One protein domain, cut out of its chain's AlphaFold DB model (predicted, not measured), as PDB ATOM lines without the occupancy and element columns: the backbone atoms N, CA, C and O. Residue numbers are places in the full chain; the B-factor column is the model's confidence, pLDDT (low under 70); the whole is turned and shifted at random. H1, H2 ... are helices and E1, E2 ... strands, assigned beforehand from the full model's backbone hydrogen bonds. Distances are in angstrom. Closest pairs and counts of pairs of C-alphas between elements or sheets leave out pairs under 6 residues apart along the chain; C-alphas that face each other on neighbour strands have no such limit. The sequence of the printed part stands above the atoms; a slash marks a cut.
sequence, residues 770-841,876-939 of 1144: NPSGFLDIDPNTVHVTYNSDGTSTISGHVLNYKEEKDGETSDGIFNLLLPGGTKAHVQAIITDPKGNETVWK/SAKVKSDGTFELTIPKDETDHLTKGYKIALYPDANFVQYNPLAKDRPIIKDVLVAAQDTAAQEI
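AT A GLANCE: This is residues 770 to 841 and 876 to 939 of the 1144 residues of the protein "YSIRK-type signal peptide-containing protein" of Lactobacillus sp. ESL0262 (UniProt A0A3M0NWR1). Two antiparallel sheets stand face to face as a sandwich, E1 E2 E5 against E4 E3 E6 E7, with their strands crossed at 47 degrees. The helix H3 lies beside E1 at one end, while the short helix H1 and the loop of residues 807 to 824 lie toward the other. The printed part has 136 residues, with three named helices and seven named strands in the order E1 E2 H1 E3 E4 E5 H2 E6 E7 H3. The class is mixed, helices and strands, with 61 residues, under half, in named elements. The whole is compact, with a radius of gyration of the C-alphas of 16.1 A and spans of 50 by 35 by 29 A.

HOW THE PARTS SIT: Residues 776 to 777 pair antiparallel with residues 798 to 799 of E2, residues 792 to 799. E1, residues 783 to 786, forms a hairpin with E2, with N 785 and O 793 2.9 A apart. On the other side of E2 is E5, residues 884 to 889, antiparallel, with N 887 and O 794 2.9 A apart. E3, residues 825 to 831, forms a hairpin with E4, residues 837 to 840, where N 840 and O 828 are 2.8 A apart. E3 is also antiparallel to E6, residues 902 to 908, with N 904 and O 829 2.8 A apart. E6 and E7, residues 923 to 926, form a hairpin, with N 905 and O 923 2.9 A apart. Between the sheets, the closest C-alphas of E2 and E6 are those of Val 798 and Pro 907, 6.9 A apart. H1, residues 803 to 806, is on neither sheet. H2, residues 891 to 894, only grazes the sheet E1 E2 E5. H3, residues 927 to 939, stands at the level of that sheet; its closest C-alpha to E1 is that of Ala 931, 4.7 A from that of Val 784. In H3 every O i to N i+4 pair is within hydrogen-bond range; H1 and H2 are too short for such a pair.

IN THESE COORDINATES: E1 begins at C-alpha 783, (-48.010, -2.031, -16.528). E2 is 23.1 A long, E3 19.6 A, E5 17.1 A and E6 19.7 A; E1, E4 and E7 measure 10.0 A, 9.6 A and 10.5 A. H1 spans 5.3 A, H2 4.9 A and H3 18.4 A. H3 ends at C-alpha 939, (-60.569, 3.975, -13.702).

THE WHOLE: The C-alphas farthest apart, those of Ile 813 and Lys 899, are 51.2 A apart. Residues 842 to 875 are not printed, and C-alphas 841 and 876 across this cut are 4.5 A apart. The links H1 to E3 and E6 to E7 are long. The mean pLDDT of the printed part is 90.7, and residues 812 to 813 are under 70.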
ATOM      1  N   ASN A 770     -21.128  -0.807 -19.271       90.62
ATOM      2  CA  ASN A 770     -22.234   0.149 -19.267       90.62
ATOM      3  C   ASN A 770     -21.857   1.400 -18.431       90.62
ATOM      4  O   ASN A 770     -22.065   1.407 -17.216       90.62
ATOM      5  N   PRO A 771     -21.238   2.443 -19.028       88.50
ATOM      6  CA  PRO A 771     -20.815   3.667 -18.336       88.50
ATOM      7  C   PRO A 771     -21.876   4.417 -17.513       88.50
ATOM      8  O   PRO A 771     -21.499   5.229 -16.666       88.50
ATOM      9  N   SER A 772     -23.174   4.194 -17.741       89.88
ATOM     10  CA  SER A 772     -24.246   4.734 -16.886       89.88
ATOM     11  C   SER A 772     -24.512   3.930 -15.601       89.88
ATOM     12  O   SER A 772     -25.261   4.408 -14.748       89.88
ATOM     13  N   GLY A 773     -23.871   2.770 -15.416       87.25
ATOM     14  CA  GLY A 773     -23.957   1.931 -14.215       87.25
ATOM     15  C   GLY A 773     -24.717   0.619 -14.436       87.25
ATOM     16  O   GLY A 773     -24.873   0.159 -15.563       87.25
ATOM     17  N   PHE A 774     -25.184   0.002 -13.349       89.50
ATOM     18  CA  PHE A 774     -26.070  -1.164 -13.415       89.50
ATOM     19  C   PHE A 774     -27.462  -0.789 -13.899       89.50
ATOM     20  O   PHE A 774     -28.032   0.183 -13.401       89.50
ATOM     21  N   LEU A 775     -28.035  -1.612 -14.773       93.56
ATOM     22  CA  LEU A 775     -29.416  -1.455 -15.207       93.56
ATOM     23  C   LEU A 775     -30.387  -1.781 -14.071       93.56
ATOM     24  O   LEU A 775     -30.101  -2.583 -13.180       93.56
ATOM     25  N   ASP A 776     -31.566  -1.176 -14.128       95.56
ATOM     26  CA  ASP A 776     -32.696  -1.542 -13.279       95.56
ATOM     27  C   ASP A 776     -34.012  -1.344 -14.048       95.56
ATOM     28  O   ASP A 776     -34.018  -0.704 -15.097       95.56
ATOM     29  N   ILE A 777     -35.123  -1.881 -13.550       97.06
ATOM     30  CA  ILE A 777     -36.473  -1.616 -14.065       97.06
ATOM     31  C   ILE A 777     -37.283  -0.997 -12.931       97.06
ATOM     32  O   ILE A 777     -37.370  -1.591 -11.857       97.06
ATOM     33  N   ASP A 778     -37.899   0.167 -13.155       95.12
ATOM     34  CA  ASP A 778     -38.755   0.786 -12.135       95.12
ATOM     35  C   ASP A 778     -40.039  -0.052 -11.955       95.12
ATOM     36  O   ASP A 778     -40.889  -0.063 -12.858       95.12
ATOM     37  N   PRO A 779     -40.241  -0.729 -10.803       92.56
ATOM     38  CA  PRO A 779     -41.384  -1.614 -10.588       92.56
ATOM     39  C   PRO A 779     -42.736  -0.892 -10.602       92.56
ATOM     40  O   PRO A 779     -43.763  -1.562 -10.739       92.56
ATOM     41  N   ASN A 780     -42.762   0.435 -10.460       91.44
ATOM     42  CA  ASN A 780     -43.984   1.239 -10.496       91.44
ATOM     43  C   ASN A 780     -44.439   1.520 -11.936       91.44
ATOM     44  O   ASN A 780     -45.633   1.658 -12.174       91.44
ATOM     45  N   THR A 781     -43.503   1.529 -12.893       93.25
ATOM     46  CA  THR A 781     -43.783   1.731 -14.330       93.25
ATOM     47  C   THR A 781     -44.220   0.460 -15.058       93.25
ATOM     48  O   THR A 781     -44.582   0.519 -16.230       93.25
ATOM     49  N   VAL A 782     -44.150  -0.705 -14.402       94.56
ATOM     50  CA  VAL A 782     -44.476  -1.988 -15.040       94.56
ATOM     51  C   VAL A 782     -45.989  -2.201 -15.073       94.56
ATOM     52  O   VAL A 782     -46.581  -2.620 -14.069       94.56
ATOM     53  N   HIS A 783     -46.576  -1.945 -16.243       92.56
ATOM     54  CA  HIS A 783     -48.010  -2.031 -16.528       92.56
ATOM     55  C   HIS A 783     -48.342  -3.210 -17.453       92.56
ATOM     56  O   HIS A 783     -47.499  -3.676 -18.223       92.56
ATOM     57  N   VAL A 784     -49.590  -3.685 -17.388       92.69
ATOM     58  CA  VAL A 784     -50.123  -4.753 -18.253       92.69
ATOM     59  C   VAL A 784     -51.466  -4.297 -18.822       92.69
ATOM     60  O   VAL A 784     -52.486  -4.320 -18.135       92.69
ATOM     61  N   THR A 785     -51.466  -3.882 -20.086       89.38
ATOM     62  CA  THR A 785     -52.639  -3.339 -20.783       89.38
ATOM     63  C   THR A 785     -53.191  -4.365 -21.768       89.38
ATOM     64  O   THR A 785     -52.465  -4.860 -22.628       89.38
ATOM     65  N   TYR A 786     -54.486  -4.671 -21.678       89.31
ATOM     66  CA  TYR A 786     -55.176  -5.528 -22.645       89.31
ATOM     67  C   TYR A 786     -55.740  -4.689 -23.797       89.31
ATOM     68  O   TYR A 786     -56.540  -3.774 -23.586       89.31
ATOM     69  N   ASN A 787     -55.344  -5.027 -25.019       89.00
ATOM     70  CA  ASN A 787     -55.630  -4.269 -26.231       89.00
ATOM     71  C   ASN A 787     -56.983  -4.657 -26.857       89.00
ATOM     72  O   ASN A 787     -57.577  -5.693 -26.555       89.00
ATOM     73  N   SER A 788     -57.490  -3.825 -27.771       84.44
ATOM     74  CA  SER A 788     -58.790  -4.036 -28.430       84.44
ATOM     75  C   SER A 788     -58.805  -5.176 -29.458       84.44
ATOM     76  O   SER A 788     -59.877  -5.694 -29.768       84.44
ATOM     77  N   ASP A 789     -57.639  -5.606 -29.946       86.31
ATOM     78  CA  ASP A 789     -57.457  -6.832 -30.741       86.31
ATOM     79  C   ASP A 789     -57.371  -8.108 -29.874       86.31
ATOM     80  O   ASP A 789     -57.421  -9.227 -30.387       86.31
ATOM     81  N   GLY A 790     -57.296  -7.940 -28.552       85.75
ATOM     82  CA  GLY A 790     -57.187  -8.997 -27.556       85.75
ATOM     83  C   GLY A 790     -55.771  -9.492 -27.271       85.75
ATOM     84  O   GLY A 790     -55.628 -10.484 -26.561       85.75
ATOM     85  N   THR A 791     -54.741  -8.821 -27.789       91.25
ATOM     86  CA  THR A 791     -53.359  -8.971 -27.306       91.25
ATOM     87  C   THR A 791     -53.175  -8.290 -25.943       91.25
ATOM     88  O   THR A 791     -53.990  -7.455 -25.545       91.25
ATOM     89  N   SER A 792     -52.090  -8.600 -25.230       91.00
ATOM     90  CA  SER A 792     -51.656  -7.827 -24.054       91.00
ATOM     91  C   SER A 792     -50.325  -7.142 -24.329       91.00
ATOM     92  O   SER A 792     -49.370  -7.801 -24.738       91.00
ATOM     93  N   THR A 793     -50.229  -5.844 -24.058       94.31
ATOM     94  CA  THR A 793     -48.950  -5.128 -23.994       94.31
ATOM     95  C   THR A 793     -48.461  -5.109 -22.552       94.31
ATOM     96  O   THR A 793     -49.216  -4.768 -21.642       94.31
ATOM     97  N   ILE A 794     -47.189  -5.441 -22.347       94.56
ATOM     98  CA  ILE A 794     -46.483  -5.232 -21.083       94.56
ATOM     99  C   ILE A 794     -45.406  -4.185 -21.340       94.56
ATOM    100  O   ILE A 794     -44.608  -4.322 -22.270       94.56
ATOM    101  N   SER A 795     -45.408  -3.125 -20.542       96.12
ATOM    102  CA  SER A 795     -44.498  -1.989 -20.688       96.12
ATOM    103  C   SER A 795     -43.778  -1.680 -19.380       96.12
ATOM    104  O   SER A 795     -44.119  -2.223 -18.328       96.12
ATOM    105  N   GLY A 796     -42.757  -0.830 -19.453       96.44
ATOM    106  CA  GLY A 796     -42.047  -0.310 -18.289       96.44
ATOM    107  C   GLY A 796     -40.873   0.581 -18.668       96.44
ATOM    108  O   GLY A 796     -40.672   0.901 -19.842       96.44
ATOM    109  N   HIS A 797     -40.089   0.978 -17.668       97.12
ATOM    110  CA  HIS A 797     -38.928   1.852 -17.820       97.12
ATOM    111  C   HIS A 797     -37.644   1.192 -17.303       97.12
ATOM    112  O   HIS A 797     -37.620   0.680 -16.182       97.12
ATOM    113  N   VAL A 798     -36.589   1.202 -18.125       97.31
ATOM    114  CA  VAL A 798     -35.228   0.781 -17.770       97.31
ATOM    115  C   VAL A 798     -34.426   1.992 -17.297       97.31
ATOM    116  O   VAL A 798     -34.130   2.917 -18.058       97.31
ATOM    117  N   LEU A 799     -34.027   1.947 -16.031       95.19
ATOM    118  CA  LEU A 799     -33.172   2.936 -15.389       95.19
ATOM    119  C   LEU A 799     -31.696   2.690 -15.741       95.19
ATOM    120  O   LEU A 799     -31.288   1.578 -16.077       95.19
ATOM    121  N   ASN A 800     -30.878   3.738 -15.601       92.88
ATOM    122  CA  ASN A 800     -29.414   3.702 -15.751       92.88
ATOM    123  C   ASN A 800     -28.888   3.217 -17.121       92.88
ATOM    124  O   ASN A 800     -27.731   2.813 -17.231       92.88
ATOM    125  N   TYR A 801     -29.695   3.321 -18.176       93.25
ATOM    126  CA  TYR A 801     -29.247   3.248 -19.568       93.25
ATOM    127  C   TYR A 801     -29.369   4.624 -20.232       93.25
ATOM    128  O   TYR A 801     -30.359   5.332 -20.032       93.25
ATOM    129  N   LYS A 802     -28.364   5.010 -21.024       93.06
ATOM    130  CA  LYS A 802     -28.334   6.250 -21.805       93.06
ATOM    131  C   LYS A 802     -27.734   5.986 -23.176       93.06
ATOM    132  O   LYS A 802     -26.548   5.683 -23.302       93.06
ATOM    133  N   GLU A 803     -28.540   6.112 -24.227       91.19
ATOM    134  CA  GLU A 803     -28.124   5.743 -25.584       91.19
ATOM    135  C   GLU A 803     -26.885   6.527 -26.067       91.19
ATOM    136  O   GLU A 803     -26.066   5.973 -26.797       91.19
ATOM    137  N   GLU A 804     -26.666   7.759 -25.586       90.19
ATOM    138  CA  GLU A 804     -25.481   8.563 -25.911       90.19
ATOM    139  C   GLU A 804     -24.184   8.143 -25.189       90.19
ATOM    140  O   GLU A 804     -23.110   8.635 -25.537       90.19
ATOM    141  N   LYS A 805     -24.259   7.250 -24.192       89.38
ATOM    142  CA  LYS A 805     -23.110   6.750 -23.405       89.38
ATOM    143  C   LYS A 805     -22.883   5.250 -23.520       89.38
ATOM    144  O   LYS A 805     -21.743   4.796 -23.468       89.38
ATOM    145  N   ASP A 806     -23.976   4.514 -23.637       91.25
ATOM    146  CA  ASP A 806     -24.023   3.064 -23.513       91.25
ATOM    147  C   ASP A 806     -24.417   2.399 -24.840       91.25
ATOM    148  O   ASP A 806     -24.050   1.253 -25.085       91.25
ATOM    149  N   GLY A 807     -25.139   3.125 -25.701       91.25
ATOM    150  CA  GLY A 807     -25.713   2.620 -26.945       91.25
ATOM    151  C   GLY A 807     -24.722   2.446 -28.096       91.25
ATOM    152  O   GLY A 807     -23.532   2.771 -28.008       91.25
ATOM    153  N   GLU A 808     -25.252   1.990 -29.234       89.56
ATOM    154  CA  GLU A 808     -24.517   1.695 -30.479       89.56
ATOM    155  C   GLU A 808     -23.675   2.873 -31.008       89.56
ATOM    156  O   GLU A 808     -22.705   2.664 -31.737       89.56
ATOM    157  N   THR A 809     -24.037   4.106 -30.642       85.38
ATOM    158  CA  THR A 809     -23.439   5.361 -31.122       85.38
ATOM    159  C   THR A 809     -22.465   6.023 -30.136       85.38
ATOM    160  O   THR A 809     -21.940   7.092 -30.447       85.38
ATOM    161  N   SER A 810     -22.168   5.394 -28.993       81.62
ATOM    162  CA  SER A 810     -21.442   6.012 -27.866       81.62
ATOM    163  C   SER A 810     -19.962   6.372 -28.108       81.62
ATOM    164  O   SER A 810     -19.524   7.427 -27.650       81.62
ATOM    165  N   ASP A 811     -19.178   5.557 -28.834       70.44
ATOM    166  CA  ASP A 811     -17.716   5.758 -28.958       70.44
ATOM    167  C   ASP A 811     -17.244   6.367 -30.305       70.44
ATOM    168  O   ASP A 811     -17.538   5.901 -31.399       70.44
ATOM    169  N   GLY A 812     -16.437   7.432 -30.252       61.06
ATOM    170  CA  GLY A 812     -16.276   8.356 -31.390       61.06
ATOM    171  C   GLY A 812     -15.581   7.854 -32.672       61.06
ATOM    172  O   GLY A 812     -15.725   8.509 -33.705       61.06
ATOM    173  N   ILE A 813     -14.812   6.755 -32.646       66.38
ATOM    174  CA  ILE A 813     -13.971   6.327 -33.791       66.38
ATOM    175  C   ILE A 813     -14.210   4.882 -34.256       66.38
ATOM    176  O   ILE A 813     -14.191   4.628 -35.462       66.38
ATOM    177  N   PHE A 814     -14.471   3.940 -33.344       70.00
ATOM    178  CA  PHE A 814     -14.676   2.530 -33.704       70.00
ATOM    179  C   PHE A 814     -16.081   2.229 -34.247       70.00
ATOM    180  O   PHE A 814     -16.211   1.267 -35.002       70.00
ATOM    181  N   ASN A 815     -17.072   3.108 -34.020       71.75
ATOM    182  CA  ASN A 815     -18.456   3.010 -34.533       71.75
ATOM    183  C   ASN A 815     -18.589   2.899 -36.067       71.75
ATOM    184  O   ASN A 815     -19.674   2.660 -36.590       71.75
ATOM    185  N   LEU A 816     -17.493   3.077 -36.809       71.12
ATOM    186  CA  LEU A 816     -17.395   2.841 -38.254       71.12
ATOM    187  C   LEU A 816     -17.223   1.352 -38.622       71.12
ATOM    188  O   LEU A 816     -17.274   1.013 -39.805       71.12
ATOM    189  N   LEU A 817     -16.942   0.502 -37.630       76.44
ATOM    190  CA  LEU A 817     -16.476  -0.884 -37.756       76.44
ATOM    191  C   LEU A 817     -17.272  -1.824 -36.834       76.44
ATOM    192  O   LEU A 817     -17.807  -2.837 -37.279       76.44
ATOM    193  N   LEU A 818     -17.370  -1.456 -35.554       83.69
ATOM    194  CA  LEU A 818     -18.092  -2.157 -34.492       83.69
ATOM    195  C   LEU A 818     -18.905  -1.125 -33.703       83.69
ATOM    196  O   LEU A 818     -18.401  -0.020 -33.509       83.69
ATOM    197  N   PRO A 819     -20.132  -1.435 -33.253       87.38
ATOM    198  CA  PRO A 819     -20.937  -0.475 -32.507       87.38
ATOM    199  C   PRO A 819     -20.274  -0.137 -31.166       87.38
ATOM    200  O   PRO A 819     -19.610  -0.981 -30.561       87.38
ATOM    201  N   GLY A 820     -20.496   1.084 -30.682       86.69
ATOM    202  CA  GLY A 820     -19.963   1.540 -29.398       86.69
ATOM    203  C   GLY A 820     -20.553   0.774 -28.217       86.69
ATOM    204  O   GLY A 820     -19.951   0.717 -27.158       86.69
ATOM    205  N   GLY A 821     -21.705   0.141 -28.393       92.31
ATOM    206  CA  GLY A 821     -22.345  -0.705 -27.401       92.31
ATOM    207  C   GLY A 821     -23.585  -1.369 -27.980       92.31
ATOM    208  O   GLY A 821     -23.820  -1.306 -29.188       92.31
ATOM    209  N   THR A 822     -24.391  -1.994 -27.134       94.00
ATOM    210  CA  THR A 822     -25.714  -2.494 -27.520       94.00
ATOM    211  C   THR A 822     -26.782  -1.453 -27.209       94.00
ATOM    212  O   THR A 822     -26.635  -0.646 -26.293       94.00
ATOM    213  N   LYS A 823     -27.926  -1.517 -27.896       93.94
ATOM    214  CA  LYS A 823     -29.161  -1.024 -27.271       93.94
ATOM    215  C   LYS A 823     -29.441  -1.842 -26.009       93.94
ATOM    216  O   LYS A 823     -29.090  -3.026 -25.962       93.94
ATOM    217  N   ALA A 824     -30.092  -1.244 -25.018       95.94
ATOM    218  CA  ALA A 824     -30.670  -2.032 -23.939       95.94
ATOM    219  C   ALA A 824     -31.831  -2.887 -24.471       95.94
ATOM    220  O   ALA A 824     -32.585  -2.475 -25.359       95.94
ATOM    221  N   HIS A 825     -31.949  -4.090 -23.930       96.31
ATOM    222  CA  HIS A 825     -32.994  -5.062 -24.223       96.31
ATOM    223  C   HIS A 825     -33.649  -5.499 -22.912       96.31
ATOM    224  O   HIS A 825     -33.071  -5.340 -21.837       96.31
ATOM    225  N   VAL A 826     -34.860  -6.048 -22.994       97.38
ATOM    226  CA  VAL A 826     -35.522  -6.695 -21.854       97.38
ATOM    227  C   VAL A 826     -35.891  -8.117 -22.243       97.38
ATOM    228  O   VAL A 826     -36.604  -8.328 -23.226       97.38
ATOM    229  N   GLN A 827     -35.418  -9.087 -21.465       96.19
ATOM    230  CA  GLN A 827     -35.908 -10.459 -21.481       96.19
ATOM    231  C   GLN A 827     -37.036 -10.593 -20.452       96.19
ATOM    232  O   GLN A 827     -36.912 -10.163 -19.306       96.19
ATOM    233  N   ALA A 828     -38.137 -11.209 -20.865       96.06
ATOM    234  CA  ALA A 828     -39.229 -11.627 -20.008       96.06
ATOM    235  C   ALA A 828     -39.258 -13.153 -19.911       96.06
ATOM    236  O   ALA A 828     -39.313 -13.848 -20.926       96.06
ATOM    237  N   ILE A 829     -39.282 -13.674 -18.688       95.75
ATOM    238  CA  ILE A 829     -39.529 -15.088 -18.403       95.75
ATOM    239  C   ILE A 829     -40.936 -15.202 -17.827       95.75
ATOM    240  O   ILE A 829     -41.243 -14.589 -16.804       95.75
ATOM    241  N   ILE A 830     -41.798 -15.973 -18.485       93.50
ATOM    242  CA  ILE A 830     -43.143 -16.284 -17.996       93.50
ATOM    243  C   ILE A 830     -43.064 -17.565 -17.161       93.50
ATOM    244  O   ILE A 830     -42.545 -18.580 -17.625       93.50
ATOM    245  N   THR A 831     -43.597 -17.528 -15.939       96.06
ATOM    246  CA  THR A 831     -43.707 -18.687 -15.043       96.06
ATOM    247  C   THR A 831     -45.169 -19.129 -14.942       96.06
ATOM    248  O   THR A 831     -46.030 -18.322 -14.581       96.06
ATOM    249  N   ASP A 832     -45.466 -20.403 -15.222       93.75
ATOM    250  CA  ASP A 832     -46.813 -20.970 -15.048       93.75
ATOM    251  C   ASP A 832     -47.157 -21.207 -13.554       93.75
ATOM    252  O   ASP A 832     -46.260 -21.270 -12.706       93.75
ATOM    253  N   PRO A 833     -48.441 -21.410 -13.190       92.44
ATOM    254  CA  PRO A 833     -48.868 -21.649 -11.805       92.44
ATOM    255  C   PRO A 833     -48.338 -22.946 -11.159       92.44
ATOM    256  O   PRO A 833     -48.698 -23.248 -10.021       92.44
ATOM    257  N   LYS A 834     -47.523 -23.743 -11.868       93.75
ATOM    258  CA  LYS A 834     -46.827 -24.933 -11.352       93.75
ATOM    259  C   LYS A 834     -45.322 -24.692 -11.162       93.75
ATOM    260  O   LYS A 834     -44.653 -25.573 -10.628       93.75
ATOM    261  N   GLY A 835     -44.797 -23.542 -11.594       93.44
ATOM    262  CA  GLY A 835     -43.372 -23.209 -11.559       93.44
ATOM    263  C   GLY A 835     -42.592 -23.560 -12.831       93.44
ATOM    264  O   GLY A 835     -41.369 -23.609 -12.771       93.44
ATOM    265  N   ASN A 836     -43.251 -23.828 -13.967       95.00
ATOM    266  CA  ASN A 836     -42.546 -24.004 -15.242       95.00
ATOM    267  C   ASN A 836     -42.213 -22.633 -15.839       95.00
ATOM    268  O   ASN A 836     -43.113 -21.815 -16.012       95.00
ATOM    269  N   GLU A 837     -40.948 -22.398 -16.178       94.88
ATOM    270  CA  GLU A 837     -40.468 -21.145 -16.771       94.88
ATOM    271  C   GLU A 837     -40.320 -21.259 -18.295       94.88
ATOM    272  O   GLU A 837     -40.022 -22.327 -18.834       94.88
ATOM    273  N   THR A 838     -40.547 -20.163 -19.018       92.44
ATOM    274  CA  THR A 838     -40.359 -20.070 -20.474       92.44
ATOM    275  C   THR A 838     -40.003 -18.636 -20.862       92.44
ATOM    276  O   THR A 838     -40.698 -17.698 -20.476       92.44
ATOM    277  N   VAL A 839     -38.925 -18.459 -21.634       91.75
ATOM    278  CA  VAL A 839     -38.530 -17.149 -22.177       91.75
ATOM    279  C   VAL A 839     -39.545 -16.711 -23.233       91.75
ATOM    280  O   VAL A 839     -39.823 -17.445 -24.183       91.75
ATOM    281  N   TRP A 840     -40.097 -15.511 -23.075       91.56
ATOM    282  CA  TRP A 840     -41.004 -14.905 -24.040       91.56
ATOM    283  C   TRP A 840     -40.227 -14.176 -25.141       91.56
ATOM    284  O   TRP A 840     -39.324 -13.388 -24.856       91.56
ATOM    285  N   LYS A 841     -40.611 -14.368 -26.404       90.44
ATOM    286  CA  LYS A 841     -40.040 -13.648 -27.554       90.44
ATOM    287  C   LYS A 841     -41.115 -13.360 -28.608       90.44
ATOM    288  O   LYS A 841     -42.000 -14.197 -28.789       90.44
ATOM    289  N   SER A 876     -37.271 -10.061 -25.347       95.25
ATOM    290  CA  SER A 876     -38.704  -9.810 -25.518       95.25
ATOM    291  C   SER A 876     -39.009  -8.414 -26.059       95.25
ATOM    292  O   SER A 876     -39.984  -8.242 -26.785       95.25
ATOM    293  N   ALA A 877     -38.174  -7.426 -25.715       95.31
ATOM    294  CA  ALA A 877     -38.277  -6.042 -26.171       95.31
ATOM    295  C   ALA A 877     -36.897  -5.412 -26.404       95.31
ATOM    296  O   ALA A 877     -35.911  -5.785 -25.763       95.31
ATOM    297  N   LYS A 878     -36.860  -4.392 -27.269       94.94
ATOM    298  CA  LYS A 878     -35.748  -3.434 -27.368       94.94
ATOM    299  C   LYS A 878     -36.159  -2.145 -26.660       94.94
ATOM    300  O   LYS A 878     -37.286  -1.684 -26.842       94.94
ATOM    301  N   VAL A 879     -35.264  -1.573 -25.866       95.38
ATOM    302  CA  VAL A 879     -35.512  -0.341 -25.107       95.38
ATOM    303  C   VAL A 879     -35.396   0.872 -26.039       95.38
ATOM    304  O   VAL A 879     -34.514   0.933 -26.902       95.38
ATOM    305  N   LYS A 880     -36.309   1.835 -25.890       93.56
ATOM    306  CA  LYS A 880     -36.341   3.097 -26.642       93.56
ATOM    307  C   LYS A 880     -35.327   4.097 -26.065       93.56
ATOM    308  O   LYS A 880     -34.828   3.937 -24.955       93.56
ATOM    309  N   SER A 881     -35.038   5.169 -26.804       88.56
ATOM    310  CA  SER A 881     -34.050   6.194 -26.414       88.56
ATOM    311  C   SER A 881     -34.373   6.933 -25.105       88.56
ATOM    312  O   SER A 881     -33.496   7.561 -24.523       88.56
ATOM    313  N   ASP A 882     -35.631   6.893 -24.660       91.12
ATOM    314  CA  ASP A 882     -36.117   7.477 -23.404       91.12
ATOM    315  C   ASP A 882     -36.064   6.508 -22.205       91.12
ATOM    316  O   ASP A 882     -36.403   6.905 -21.091       91.12
ATOM    317  N   GLY A 883     -35.631   5.259 -22.416       93.12
ATOM    318  CA  GLY A 883     -35.607   4.186 -21.417       93.12
ATOM    319  C   GLY A 883     -36.883   3.336 -21.359       93.12
ATOM    320  O   GLY A 883     -36.893   2.322 -20.667       93.12
ATOM    321  N   THR A 884     -37.952   3.676 -22.085       96.75
ATOM    322  CA  THR A 884     -39.175   2.853 -22.097       96.75
ATOM    323  C   THR A 884     -39.006   1.571 -22.916       96.75
ATOM    324  O   THR A 884     -38.290   1.537 -23.918       96.75
ATOM    325  N   PHE A 885     -39.700   0.503 -22.525       96.81
ATOM    326  CA  PHE A 885     -39.838  -0.721 -23.313       96.81
ATOM    327  C   PHE A 885     -41.302  -1.160 -23.391       96.81
ATOM    328  O   PHE A 885     -42.101  -0.868 -22.503       96.81
ATOM    329  N   GLU A 886     -41.629  -1.890 -24.454       96.12
ATOM    330  CA  GLU A 886     -42.929  -2.515 -24.708       96.12
ATOM    331  C   GLU A 886     -42.683  -3.901 -25.315       96.12
ATOM    332  O   GLU A 886     -41.902  -4.035 -26.259       96.12
ATOM    333  N   LEU A 887     -43.365  -4.922 -24.798       94.44
ATOM    334  CA  LEU A 887     -43.497  -6.240 -25.420       94.44
ATOM    335  C   LEU A 887     -44.980  -6.584 -25.565       94.44
ATOM    336  O   LEU A 887     -45.787  -6.256 -24.694       94.44
ATOM    337  N   THR A 888     -45.341  -7.266 -26.647       93.31
ATOM    338  CA  THR A 888     -46.721  -7.701 -26.898       93.31
ATOM    339  C   THR A 888     -46.813  -9.219 -26.821       93.31
ATOM    340  O   THR A 888     -45.981  -9.936 -27.381       93.31
ATOM    341  N   ILE A 889     -47.844  -9.699 -26.130       91.00
ATOM    342  CA  ILE A 889     -48.243 -11.102 -26.053       91.00
ATOM    343  C   ILE A 889     -49.478 -11.277 -26.957       91.00
ATOM    344  O   ILE A 889     -50.483 -10.593 -26.728       91.00
ATOM    345  N   PRO A 890     -49.436 -12.155 -27.981       91.19
ATOM    346  CA  PRO A 890     -50.567 -12.486 -28.843       91.19
ATOM    347  C   PRO A 890     -51.837 -12.859 -28.080       91.19
ATOM    348  O   PRO A 890     -51.801 -13.220 -26.899       91.19
ATOM    349  N   LYS A 891     -52.978 -12.804 -28.774       89.69
ATOM    350  CA  LYS A 891     -54.277 -13.104 -28.168       89.69
ATOM    351  C   LYS A 891     -54.358 -14.524 -27.602       89.69
ATOM    352  O   LYS A 891     -54.807 -14.696 -26.471       89.69
ATOM    353  N   ASP A 892     -53.921 -15.514 -28.374       87.50
ATOM    354  CA  ASP A 892     -54.084 -16.927 -28.018       87.50
ATOM    355  C   ASP A 892     -53.335 -17.268 -26.714       87.50
ATOM    356  O   ASP A 892     -53.885 -17.931 -25.838       87.50
ATOM    357  N   GLU A 893     -52.135 -16.709 -26.525       87.56
ATOM    358  CA  GLU A 893     -51.374 -16.813 -25.271       87.56
ATOM    359  C   GLU A 893     -51.969 -15.936 -24.153       87.56
ATOM    360  O   GLU A 893     -52.070 -16.370 -23.006       87.56
ATOM    361  N   THR A 894     -52.437 -14.721 -24.470       87.88
ATOM    362  CA  THR A 894     -53.110 -13.820 -23.511       87.88
ATOM    363  C   THR A 894     -54.321 -14.482 -22.845       87.88
ATOM    364  O   THR A 894     -54.502 -14.356 -21.633       87.88
ATOM    365  N   ASP A 895     -55.135 -15.224 -23.601       85.19
ATOM    366  CA  ASP A 895     -56.301 -15.940 -23.070       85.19
ATOM    367  C   ASP A 895     -55.914 -17.124 -22.150       85.19
ATOM    368  O   ASP A 895     -56.758 -17.640 -21.410       85.19
ATOM    369  N   HIS A 896     -54.643 -17.547 -22.151       85.56
ATOM    370  CA  HIS A 896     -54.087 -18.567 -21.253       85.56
ATOM    371  C   HIS A 896     -53.436 -17.991 -19.980       85.56
ATOM    372  O   HIS A 896     -53.301 -18.718 -18.988       85.56
ATOM    373  N   LEU A 897     -53.114 -16.690 -19.951       87.69
ATOM    374  CA  LEU A 897     -52.573 -15.997 -18.775       87.69
ATOM    375  C   LEU A 897     -53.646 -15.863 -17.679       87.69
ATOM    376  O   LEU A 897     -54.457 -14.933 -17.628       87.69
ATOM    377  N   THR A 898     -53.649 -16.857 -16.796       86.88
ATOM    378  CA  THR A 898     -54.600 -17.019 -15.691       86.88
ATOM    379  C   THR A 898     -53.985 -16.630 -14.342       86.88
ATOM    380  O   THR A 898     -52.778 -16.425 -14.219       86.88
ATOM    381  N   LYS A 899     -54.811 -16.532 -13.294       87.88
ATOM    382  CA  LYS A 899     -54.356 -16.238 -11.922       87.88
ATOM    383  C   LYS A 899     -53.182 -17.134 -11.489       87.88
ATOM    384  O   LYS A 899     -53.314 -18.358 -11.494       87.88
ATOM    385  N   GLY A 900     -52.081 -16.525 -11.041       88.62
ATOM    386  CA  GLY A 900     -50.865 -17.224 -10.617       88.62
ATOM    387  C   GLY A 900     -49.794 -17.372 -11.702       88.62
ATOM    388  O   GLY A 900     -48.697 -17.823 -11.374       88.62
ATOM    389  N   TYR A 901     -50.070 -16.987 -12.955       94.00
ATOM    390  CA  TYR A 901     -49.014 -16.748 -13.943       94.00
ATOM    391  C   TYR A 901     -48.192 -15.524 -13.532       94.00
ATOM    392  O   TYR A 901     -48.744 -14.487 -13.153       94.00
ATOM    393  N   LYS A 902     -46.868 -15.630 -13.647       95.25
ATOM    394  CA  LYS A 902     -45.937 -14.539 -13.343       95.25
ATOM    395  C   LYS A 902     -45.094 -14.179 -14.553       95.25
ATOM    396  O   LYS A 902     -44.864 -15.015 -15.419       95.25
ATOM    397  N   ILE A 903     -44.603 -12.948 -14.561       94.12
ATOM    398  CA  ILE A 903     -43.564 -12.474 -15.470       94.12
ATOM    399  C   ILE A 903     -42.391 -11.947 -14.643       94.12
ATOM    400  O   ILE A 903     -42.581 -11.115 -13.754       94.12
ATOM    401  N   ALA A 904     -41.194 -12.458 -14.917       96.62
ATOM    402  CA  ALA A 904     -39.926 -11.946 -14.414       96.62
ATOM    403  C   ALA A 904     -39.229 -11.168 -15.535       96.62
ATOM    404  O   ALA A 904     -39.125 -11.670 -16.653       96.62
ATOM    405  N   LEU A 905     -38.772  -9.951 -15.248       97.25
ATOM    406  CA  LEU A 905     -38.172  -9.043 -16.226       97.25
ATOM    407  C   LEU A 905     -36.685  -8.833 -15.928       97.25
ATOM    408  O   LEU A 905     -36.318  -8.522 -14.793       97.25
ATOM    409  N   TYR A 906     -35.843  -8.951 -16.951       96.38
ATOM    410  CA  TYR A 906     -34.392  -8.782 -16.883       96.38
ATOM    411  C   TYR A 906     -33.936  -7.767 -17.946       96.38
ATOM    412  O   TYR A 906     -34.081  -8.051 -19.137       96.38
ATOM    413  N   PRO A 907     -33.415  -6.587 -17.559       96.56
ATOM    414  CA  PRO A 907     -32.783  -5.659 -18.484       96.56
ATOM    415  C   PRO A 907     -31.342  -6.105 -18.771       96.56
ATOM    416  O   PRO A 907     -30.641  -6.552 -17.863       96.56
ATOM    417  N   ASP A 908     -30.888  -5.942 -20.011       95.25
ATOM    418  CA  ASP A 908     -29.521  -6.264 -20.433       95.25
ATOM    419  C   ASP A 908     -28.998  -5.227 -21.441       95.25
ATOM    420  O   ASP A 908     -29.689  -4.873 -22.403       95.25
ATOM    421  N   ALA A 909     -27.786  -4.718 -21.217       94.81
ATOM    422  CA  ALA A 909     -27.039  -3.917 -22.182       94.81
ATOM    423  C   ALA A 909     -25.538  -4.057 -21.929       94.81
ATOM    424  O   ALA A 909     -25.090  -3.957 -20.789       94.81
ATOM    425  N   ASN A 910     -24.738  -4.205 -22.988       93.56
ATOM    426  CA  ASN A 910     -23.279  -4.295 -22.885       93.56
ATOM    427  C   ASN A 910     -22.797  -5.373 -21.888       93.56
ATOM    428  O   ASN A 910     -21.820  -5.154 -21.175       93.56
ATOM    429  N   PHE A 911     -23.491  -6.514 -21.819       92.44
ATOM    430  CA  PHE A 911     -23.262  -7.603 -20.855       92.44
ATOM    431  C   PHE A 911     -23.522  -7.234 -19.374       92.44
ATOM    432  O   PHE A 911     -23.128  -7.969 -18.468       92.44
ATOM    433  N   VAL A 912     -24.171  -6.095 -19.106       91.44
ATOM    434  CA  VAL A 912     -24.522  -5.613 -17.761       91.44
ATOM    435  C   VAL A 912     -26.036  -5.698 -17.558       91.44
ATOM    436  O   VAL A 912     -26.817  -5.228 -18.384       91.44
ATOM    437  N   GLN A 913     -26.436  -6.273 -16.423       92.06
ATOM    438  CA  GLN A 913     -27.830  -6.445 -16.001       92.06
ATOM    439  C   GLN A 913     -28.081  -5.682 -14.682       92.06
ATOM    440  O   GLN A 913     -27.513  -4.609 -14.459       92.06
ATOM    441  N   TYR A 914     -28.913  -6.236 -13.792       91.44
ATOM    442  CA  TYR A 914     -29.085  -5.764 -12.417       91.44
ATOM    443  C   TYR A 914     -27.786  -5.813 -11.595       91.44
ATOM    444  O   TYR A 914     -26.932  -6.678 -11.789       91.44
ATOM    445  N   ASN A 915     -27.699  -4.945 -10.583       85.94
ATOM    446  CA  ASN A 915     -26.702  -5.054  -9.515       85.94
ATOM    447  C   ASN A 915     -26.840  -6.417  -8.792       85.94
ATOM    448  O   ASN A 915     -27.922  -6.703  -8.275       85.94
ATOM    449  N   PRO A 916     -25.783  -7.250  -8.686       77.62
ATOM    450  CA  PRO A 916     -25.858  -8.586  -8.090       77.62
ATOM    451  C   PRO A 916     -26.079  -8.584  -6.568       77.62
ATOM    452  O   PRO A 916     -26.334  -9.648  -6.001       77.62
ATOM    453  N   LEU A 917     -25.992  -7.420  -5.909       76.31
ATOM    454  CA  LEU A 917     -26.382  -7.210  -4.509       76.31
ATOM    455  C   LEU A 917     -27.762  -6.538  -4.349       76.31
ATOM    456  O   LEU A 917     -28.180  -6.268  -3.221       76.31
ATOM    457  N   ALA A 918     -28.482  -6.254  -5.440       83.31
ATOM    458  CA  ALA A 918     -29.837  -5.720  -5.351       83.31
ATOM    459  C   ALA A 918     -30.783  -6.754  -4.727       83.31
ATOM    460  O   ALA A 918     -30.922  -7.879  -5.210       83.31
ATOM    461  N   LYS A 919     -31.466  -6.347  -3.655       84.31
ATOM    462  CA  LYS A 919     -32.596  -7.099  -3.104       84.31
ATOM    463  C   LYS A 919     -33.790  -6.973  -4.048       84.31
ATOM    464  O   LYS A 919     -33.904  -5.996  -4.788       84.31
ATOM    465  N   ASP A 920     -34.664  -7.974  -4.012       89.06
ATOM    466  CA  ASP A 920     -35.928  -7.976  -4.753       89.06
ATOM    467  C   ASP A 920     -35.736  -7.780  -6.272       89.06
ATOM    468  O   ASP A 920     -36.437  -6.997  -6.916       89.06
ATOM    469  N   ARG A 921     -34.741  -8.485  -6.839       92.06
ATOM    470  CA  ARG A 921     -34.488  -8.605  -8.284       92.06
ATOM    471  C   ARG A 921     -34.431 -10.076  -8.727       92.06
ATOM    472  O   ARG A 921     -33.956 -10.903  -7.945       92.06
ATOM    473  N   PRO A 922     -34.886 -10.426  -9.949       94.62
ATOM    474  CA  PRO A 922     -35.487  -9.560 -10.981       94.62
ATOM    475  C   PRO A 922     -36.821  -8.933 -10.551       94.62
ATOM    476  O   PRO A 922     -37.410  -9.349  -9.554       94.62
ATOM    477  N   ILE A 923     -37.327  -7.953 -11.304       95.38
ATOM    478  CA  ILE A 923     -38.707  -7.491 -11.117       95.38
ATOM    479  C   ILE A 923     -39.664  -8.616 -11.524       95.38
ATOM    480  O   ILE A 923     -39.695  -9.014 -12.688       95.38
ATOM    481  N   ILE A 924     -40.445  -9.119 -10.563       94.81
ATOM    482  CA  ILE A 924     -41.458 -10.163 -10.769       94.81
ATOM    483  C   ILE A 924     -42.849  -9.585 -10.493       94.81
ATOM    484  O   ILE A 924     -43.089  -9.009  -9.432       94.81
ATOM    485  N   LYS A 925     -43.787  -9.787 -11.421       92.25
ATOM    486  CA  LYS A 925     -45.208  -9.424 -11.284       92.25
ATOM    487  C   LYS A 925     -46.084 -10.661 -11.508       92.25
ATOM    488  O   LYS A 925     -45.778 -11.472 -12.378       92.25
ATOM    489  N   ASP A 926     -47.181 -10.809 -10.760       92.94
ATOM    490  CA  ASP A 926     -48.300 -11.665 -11.200       92.94
ATOM    491  C   ASP A 926     -49.029 -10.916 -12.320       92.94
ATOM    492  O   ASP A 926     -49.362  -9.738 -12.159       92.94
ATOM    493  N   VAL A 927     -49.212 -11.562 -13.472       91.25
ATOM    494  CA  VAL A 927     -49.673 -10.870 -14.686       91.25
ATOM    495  C   VAL A 927     -51.143 -10.460 -14.571       91.25
ATOM    496  O   VAL A 927     -51.529  -9.406 -15.074       91.25
ATOM    497  N   LEU A 928     -51.961 -11.245 -13.859       91.19
ATOM    498  CA  LEU A 928     -53.361 -10.902 -13.628       91.19
ATOM    499  C   LEU A 928     -53.479  -9.744 -12.634       91.19
ATOM    500  O   LEU A 928     -54.267  -8.834 -12.875       91.19
ATOM    501  N   VAL A 929     -52.683  -9.748 -11.560       90.75
ATOM    502  CA  VAL A 929     -52.677  -8.649 -10.577       90.75
ATOM    503  C   VAL A 929     -52.174  -7.353 -11.211       90.75
ATOM    504  O   VAL A 929     -52.823  -6.325 -11.068       90.75
ATOM    505  N   ALA A 930     -51.098  -7.390 -12.001       90.38
ATOM    506  CA  ALA A 930     -50.610  -6.200 -12.698       90.38
ATOM    507  C   ALA A 930     -51.626  -5.648 -13.719       90.38
ATOM    508  O   ALA A 930     -51.732  -4.432 -13.879       90.38
ATOM    509  N   ALA A 931     -52.417  -6.513 -14.368       91.75
ATOM    510  CA  ALA A 931     -53.526  -6.084 -15.220       91.75
ATOM    511  C   ALA A 931     -54.698  -5.494 -14.414       91.75
ATOM    512  O   ALA A 931     -55.317  -4.530 -14.860       91.75
ATOM    513  N   GLN A 932     -54.995  -6.038 -13.227       92.38
ATOM    514  CA  GLN A 932     -55.978  -5.468 -12.297       92.38
ATOM    515  C   GLN A 932     -55.535  -4.080 -11.819       92.38
ATOM    516  O   GLN A 932     -56.308  -3.140 -11.940       92.38
ATOM    517  N   ASP A 933     -54.288  -3.922 -11.377       91.56
ATOM    518  CA  ASP A 933     -53.747  -2.641 -10.907       91.56
ATOM    519  C   ASP A 933     -53.685  -1.590 -12.030       91.56
ATOM    520  O   ASP A 933     -54.044  -0.435 -11.817       91.56
ATOM    521  N   THR A 934     -53.318  -1.995 -13.254       92.25
ATOM    522  CA  THR A 934     -53.358  -1.111 -14.436       92.25
ATOM    523  C   THR A 934     -54.797  -0.672 -14.739       92.25
ATOM    524  O   THR A 934     -55.060   0.514 -14.916       92.25
ATOM    525  N   ALA A 935     -55.756  -1.604 -14.718       93.25
ATOM    526  CA  ALA A 935     -57.172  -1.294 -14.913       93.25
ATOM    527  C   ALA A 935     -57.779  -0.451 -13.778       93.25
ATOM    528  O   ALA A 935     -58.701   0.323 -14.030       93.25
ATOM    529  N   ALA A 936     -57.280  -0.589 -12.545       93.12
ATOM    530  CA  ALA A 936     -57.685   0.232 -11.411       93.12
ATOM    531  C   ALA A 936     -57.226   1.682 -11.596       93.12
ATOM    532  O   ALA A 936     -58.030   2.597 -11.433       93.12
ATOM    533  N   GLN A 937     -55.966   1.876 -12.003       92.69
ATOM    534  CA  GLN A 937     -55.418   3.200 -12.283       92.69
ATOM    535  C   GLN A 937     -56.155   3.872 -13.449       92.69
ATOM    536  O   GLN A 937     -56.571   5.010 -13.302       92.69
ATOM    537  N   GLU A 938     -56.436   3.161 -14.549       92.88
ATOM    538  CA  GLU A 938     -57.227   3.714 -15.664       92.88
ATOM    539  C   GLU A 938     -58.635   4.193 -15.239       92.88
ATOM    540  O   GLU A 938     -59.142   5.166 -15.793       92.88
ATOM    541  N   ILE A 939     -59.276   3.535 -14.261       93.88
ATOM    542  CA  ILE A 939     -60.569   3.975 -13.702       93.88
ATOM    543  C   ILE A 939     -60.389   5.189 -12.780       93.88
ATOM    544  O   ILE A 939     -61.196   6.118 -12.841       93.88
TER     545      ILE A 939